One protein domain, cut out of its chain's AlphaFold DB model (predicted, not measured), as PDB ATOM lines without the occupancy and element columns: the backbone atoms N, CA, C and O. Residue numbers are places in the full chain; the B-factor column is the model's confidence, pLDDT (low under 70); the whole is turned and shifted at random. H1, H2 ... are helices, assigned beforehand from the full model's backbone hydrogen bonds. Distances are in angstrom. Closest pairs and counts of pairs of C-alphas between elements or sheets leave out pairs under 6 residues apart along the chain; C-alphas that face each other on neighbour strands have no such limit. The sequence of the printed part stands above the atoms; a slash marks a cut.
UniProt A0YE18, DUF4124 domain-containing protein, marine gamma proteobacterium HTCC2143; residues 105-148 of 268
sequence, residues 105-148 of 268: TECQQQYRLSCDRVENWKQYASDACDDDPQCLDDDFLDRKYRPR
ATOM      1  N   THR A 105     -33.196  38.210  50.352       84.62
ATOM      2  CA  THR A 105     -34.057  37.046  50.580       84.62
ATOM      3  C   THR A 105     -35.495  37.294  50.121       84.62
ATOM      4  O   THR A 105     -36.090  36.431  49.481       84.62
ATOM      5  N   GLU A 106     -36.070  38.458  50.421       86.56
ATOM      6  CA  GLU A 106     -37.439  38.796  50.028       86.56
ATOM      7  C   GLU A 106     -37.563  38.997  48.514       86.56
ATOM      8  O   GLU A 106     -38.533  38.517  47.923       86.56
ATOM      9  N   CYS A 107     -36.579  39.622  47.858       86.25
ATOM     10  CA  CYS A 107     -36.557  39.754  46.398       86.25
ATOM     11  C   CYS A 107     -36.501  38.378  45.714       86.25
ATOM     12  O   CYS A 107     -37.305  38.081  44.824       86.25
ATOM     13  N   GLN A 108     -35.638  37.479  46.195       87.62
ATOM     14  CA  GLN A 108     -35.540  36.117  45.666       87.62
ATOM     15  C   GLN A 108     -36.794  35.283  45.949       87.62
ATOM     16  O   GLN A 108     -37.204  34.478  45.107       87.62
ATOM     17  N   GLN A 109     -37.429  35.465  47.108       87.38
ATOM     18  CA  GLN A 109     -38.670  34.770  47.452       87.38
ATOM     19  C   GLN A 109     -39.864  35.271  46.640       87.38
ATOM     20  O   GLN A 109     -40.666  34.451  46.198       87.38
ATOM     21  N   GLN A 110     -39.996  36.583  46.437       91.75
ATOM     22  CA  GLN A 110     -41.166  37.167  45.781       91.75
ATOM     23  C   GLN A 110     -41.038  37.239  44.264       91.75
ATOM     24  O   GLN A 110     -42.037  37.030  43.586       91.75
ATOM     25  N   TYR A 111     -39.849  37.514  43.728       90.19
ATOM     26  CA  TYR A 111     -39.632  37.779  42.301       90.19
ATOM     27  C   TYR A 111     -38.734  36.745  41.614       90.19
ATOM     28  O   TYR A 111     -38.658  36.749  40.391       90.19
ATOM     29  N   ARG A 112     -38.059  35.853  42.364       91.50
ATOM     30  CA  ARG A 112     -36.988  34.966  41.847       91.50
ATOM     31  C   ARG A 112     -35.830  35.727  41.186       91.50
ATOM     32  O   ARG A 112     -35.127  35.177  40.344       91.50
ATOM     33  N   LEU A 113     -35.630  36.978  41.583       89.88
ATOM     34  CA  LEU A 113     -34.602  37.881  41.074       89.88
ATOM     35  C   LEU A 113     -33.839  38.495  42.252       89.88
ATOM     36  O   LEU A 113     -34.360  38.533  43.367       89.88
ATOM     37  N   SER A 114     -32.620  38.976  42.000       90.31
ATOM     38  CA  SER A 114     -31.880  39.765  42.990       90.31
ATOM     39  C   SER A 114     -32.544  41.120  43.216       90.31
ATOM     40  O   SER A 114     -33.216  41.630  42.314       90.31
ATOM     41  N   CYS A 115     -32.337  41.740  44.381       86.25
ATOM     42  CA  CYS A 115     -32.882  43.080  44.609       86.25
ATOM     43  C   CYS A 115     -32.326  44.097  43.611       86.25
ATOM     44  O   CYS A 115     -33.087  44.924  43.131       86.25
ATOM     45  N   ASP A 116     -31.071  43.963  43.174       88.06
ATOM     46  CA  ASP A 116     -30.513  44.810  42.110       88.06
ATOM     47  C   ASP A 116     -31.325  44.729  40.800       88.06
ATOM     48  O   ASP A 116     -31.669  45.752  40.212       88.06
ATOM     49  N   ARG A 117     -31.722  43.521  40.376       86.69
ATOM     50  CA  ARG A 117     -32.575  43.322  39.189       86.69
ATOM     51  C   ARG A 117     -33.975  43.904  39.370       86.69
ATOM     52  O   ARG A 117     -34.586  44.308  38.386       86.69
ATOM     53  N   VAL A 118     -34.497  43.888  40.596       90.19
ATOM     54  CA  VAL A 118     -35.848  44.366  40.923       90.19
ATOM     55  C   VAL A 118     -35.877  45.884  41.086       90.19
ATOM     56  O   VAL A 118     -36.810  46.517  40.610       90.19
ATOM     57  N   GLU A 119     -34.869  46.480  41.712       87.44
ATOM     58  CA  GLU A 119     -34.755  47.923  41.926       87.44
ATOM     59  C   GLU A 119     -34.376  48.646  40.631       87.44
ATOM     60  O   GLU A 119     -35.021  49.625  40.256       87.44
ATOM     61  N   ASN A 120     -33.396  48.117  39.895       87.25
ATOM     62  CA  ASN A 120     -32.871  48.728  38.672       87.25
ATOM     63  C   ASN A 120     -33.545  48.185  37.402       87.25
ATOM     64  O   ASN A 120     -32.985  48.246  36.306       87.25
ATOM     65  N   TRP A 121     -34.759  47.638  37.525       89.69
ATOM     66  CA  TRP A 121     -35.409  46.885  36.452       89.69
ATOM     67  C   TRP A 121     -35.637  47.692  35.173       89.69
ATOM     68  O   TRP A 121     -35.532  47.124  34.092       89.69
ATOM     69  N   LYS A 122     -35.921  48.999  35.271       89.50
ATOM     70  CA  LYS A 122     -36.092  49.861  34.089       89.50
ATOM     71  C   LYS A 122     -34.803  49.961  33.281       89.50
ATOM     72  O   LYS A 122     -34.857  49.935  32.062       89.50
ATOM     73  N   GLN A 123     -33.656  50.016  33.952       87.00
ATOM     74  CA  GLN A 123     -32.367  50.087  33.277       87.00
ATOM     75  C   GLN A 123     -32.022  48.754  32.610       87.00
ATOM     76  O   GLN A 123     -31.718  48.727  31.424       87.00
ATOM     77  N   TYR A 124     -32.219  47.639  33.324       87.31
ATOM     78  CA  TYR A 124     -32.122  46.305  32.726       87.31
ATOM     79  C   TYR A 124     -33.108  46.092  31.567       87.31
ATOM     80  O   TYR A 124     -32.802  45.347  30.640       87.31
ATOM     81  N   ALA A 125     -34.290  46.713  31.621       89.62
ATOM     82  CA  ALA A 125     -35.270  46.672  30.547       89.62
ATOM     83  C   ALA A 125     -34.782  47.453  29.327       89.62
ATOM     84  O   ALA A 125     -34.804  46.894  28.241       89.62
ATOM     85  N   SER A 126     -34.304  48.689  29.498       84.75
ATOM     86  CA  SER A 126     -33.728  49.484  28.407       84.75
ATOM     87  C   SER A 126     -32.552  48.770  27.742       84.75
ATOM     88  O   SER A 126     -32.529  48.673  26.522       84.75
ATOM     89  N   ASP A 127     -31.644  48.188  28.530       85.19
ATOM     90  CA  ASP A 127     -30.485  47.450  28.011       85.19
ATOM     91  C   ASP A 127     -30.892  46.179  27.242       85.19
ATOM     92  O   ASP A 127     -30.222  45.792  26.292       85.19
ATOM     93  N   ALA A 128     -31.982  45.514  27.645       86.50
ATOM     94  CA  ALA A 128     -32.485  44.300  26.993       86.50
ATOM     95  C   ALA A 128     -33.443  44.570  25.822       86.50
ATOM     96  O   ALA A 128     -33.817  43.641  25.107       86.50
ATOM     97  N   CYS A 129     -33.918  45.806  25.685       85.62
ATOM     98  CA  CYS A 129     -34.904  46.191  24.685       85.62
ATOM     99  C   CYS A 129     -34.248  46.584  23.345       85.62
ATOM    100  O   CYS A 129     -34.946  46.649  22.333       85.62
ATOM    101  N   ASP A 130     -32.916  46.724  23.323       80.81
ATOM    102  CA  ASP A 130     -32.109  47.096  22.157       80.81
ATOM    103  C   ASP A 130     -32.608  48.410  21.504       80.81
ATOM    104  O   ASP A 130     -33.188  49.270  22.169       80.81
ATOM    105  N   ASP A 131     -32.373  48.597  20.201       82.81
ATOM    106  CA  ASP A 131     -32.709  49.821  19.457       82.81
ATOM    107  C   ASP A 131     -34.191  49.896  19.001       82.81
ATOM    108  O   ASP A 131     -34.517  50.606  18.043       82.81
ATOM    109  N   ASP A 132     -35.118  49.161  19.632       83.12
ATOM    110  CA  ASP A 132     -36.542  49.214  19.266       83.12
ATOM    111  C   ASP A 132     -37.163  50.569  19.699       83.12
ATOM    112  O   ASP A 132     -37.099  50.945  20.872       83.12
ATOM    113  N   PRO A 133     -37.807  51.333  18.790       86.88
ATOM    114  CA  PRO A 133     -38.452  52.604  19.131       86.88
ATOM    115  C   PRO A 133     -39.487  52.510  20.262       86.88
ATOM    116  O   PRO A 133     -39.740  53.504  20.944       86.88
ATOM    117  N   GLN A 134     -40.091  51.335  20.477       86.06
ATOM    118  CA  GLN A 134     -41.034  51.092  21.570       86.06
ATOM    119  C   GLN A 134     -40.363  51.126  22.948       86.06
ATOM    120  O   GLN A 134     -41.038  51.356  23.945       86.06
ATOM    121  N   CYS A 135     -39.042  50.961  23.029       83.94
ATOM    122  CA  CYS A 135     -38.288  51.043  24.281       83.94
ATOM    123  C   CYS A 135     -38.223  52.462  24.859       83.94
ATOM    124  O   CYS A 135     -37.833  52.629  26.010       83.94
ATOM    125  N   LEU A 136     -38.607  53.476  24.074       84.75
ATOM    126  CA  LEU A 136     -38.785  54.854  24.541       84.75
ATOM    127  C   LEU A 136     -40.149  55.072  25.223       84.75
ATOM    128  O   LEU A 136     -40.356  56.108  25.850       84.75
ATOM    129  N   ASP A 137     -41.084  54.127  25.078       87.69
ATOM    130  CA  ASP A 137     -42.391  54.154  25.733       87.69
ATOM    131  C   ASP A 137     -42.308  53.477  27.112       87.69
ATOM    132  O   ASP A 137     -42.210  52.253  27.239       87.69
ATOM    133  N   ASP A 138     -42.388  54.287  28.168       86.81
ATOM    134  CA  ASP A 138     -42.377  53.828  29.560       86.81
ATOM    135  C   ASP A 138     -43.499  52.811  29.856       86.81
ATOM    136  O   ASP A 138     -43.282  51.848  30.600       86.81
ATOM    137  N   ASP A 139     -44.677  52.963  29.237       89.44
ATOM    138  CA  ASP A 139     -45.795  52.029  29.411       89.44
ATOM    139  C   ASP A 139     -45.513  50.691  28.722       89.44
ATOM    140  O   ASP A 139     -45.975  49.629  29.158       89.44
ATOM    141  N   PHE A 140     -44.781  50.700  27.609       90.00
ATOM    142  CA  PHE A 140     -44.319  49.472  26.972       90.00
ATOM    143  C   PHE A 140     -43.311  48.737  27.859       90.00
ATOM    144  O   PHE A 140     -43.478  47.532  28.091       90.00
ATOM    145  N   LEU A 141     -42.330  49.456  28.417       88.19
ATOM    146  CA  LEU A 141     -41.339  48.872  29.320       88.19
ATOM    147  C   LEU A 141     -41.995  48.248  30.558       88.19
ATOM    148  O   LEU A 141     -41.673  47.110  30.909       88.19
ATOM    149  N   ASP A 142     -42.962  48.934  31.174       90.62
ATOM    150  CA  ASP A 142     -43.702  48.399  32.323       90.62
ATOM    151  C   ASP A 142     -44.494  47.136  31.962       90.62
ATOM    152  O   ASP A 142     -44.423  46.115  32.649       90.62
ATOM    153  N   ARG A 143     -45.206  47.146  30.833       88.12
ATOM    154  CA  ARG A 143     -46.016  45.991  30.423       88.12
ATOM    155  C   ARG A 143     -45.167  44.757  30.120       88.12
ATOM    156  O   ARG A 143     -45.587  43.652  30.489       88.12
ATOM    157  N   LYS A 144     -44.021  44.939  29.452       89.56
ATOM    158  CA  LYS A 144     -43.192  43.855  28.905       89.56
ATOM    159  C   LYS A 144     -42.100  43.370  29.861       89.56
ATOM    160  O   LYS A 144     -41.920  42.161  29.975       89.56
ATOM    161  N   TYR A 145     -41.399  44.275  30.544       90.44
ATOM    162  CA  TYR A 145     -40.170  43.946  31.279       90.44
ATOM    163  C   TYR A 145     -40.270  44.107  32.795       90.44
ATOM    164  O   TYR A 145     -39.389  43.610  33.500       90.44
ATOM    165  N   ARG A 146     -41.315  44.759  33.322       93.94
ATOM    166  CA  ARG A 146     -41.455  44.932  34.772       93.94
ATOM    167  C   ARG A 146     -41.415  43.578  35.495       93.94
ATOM    168  O   ARG A 146     -42.228  42.701  35.180       93.94
ATOM    169  N   PRO A 147     -40.555  43.422  36.520       92.94
ATOM    170  CA  PRO A 147     -40.570  42.264  37.394       92.94
ATOM    171  C   PRO A 147     -41.941  42.095  38.042       92.94
ATOM    172  O   PRO A 147     -42.469  43.002  38.689       92.94
ATOM    173  N   ARG A 148     -42.518  40.910  37.869       91.44
ATOM    174  CA  ARG A 148     -43.773  40.514  38.504       91.44
ATOM    175  C   ARG A 148     -43.464  39.542  39.623       91.44
ATOM    176  O   ARG A 148     -42.590  38.686  39.489       91.44
TER     177      ARG A 148
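This is residues 105 to 148 of the 268 residues of the protein "DUF4124 domain-containing protein" of marine gamma proteobacterium HTCC2143 (UniProt A0YE18). A short rod of five small helices: H1, H2 and H3 follow one another along its length, the chain turns at H4 at the far end, and H5 folds back and crosses H3. The 44 printed residues, all helix in class with no named strand, are only just compact, close to loose, with a radius of gyration of the C-alphas of 11.1 A and spans of 35 by 16 by 11 A.

H1, residues 105 to 111, begins at C-alpha 105 (-34.057, 37.046, 50.580). H2 is residues 115 to 119; H3, residues 121 to 129, measures 11.8 A. H4 is residues 133 to 136. H5, residues 138 to 145, measures 10.3 A and ends at C-alpha 145 (-40.170, 43.946, 31.279).

H1 touches H2, closest C-alphas Cys 107 and Cys 115, 5.3 A. H3 touches H5, about perpendicular at 82 degrees, closest C-alphas Ala 125 and Tyr 145, 5.7 A. H3 and H4 are close but not clearly touching, closest C-alphas Cys 129 and Cys 135, 5.9 A. H1 and H5 are apart. Every O i to N i+4 pair is within hydrogen-bond range in H1, H2, H3 and H5; H4 is too short for one.

The C-alphas of Thr 105 and Pro 133 are farthest apart, 35.4 A. The printed part has no cut, its four links are tight, and no printed residue is under 70 in pLDDT.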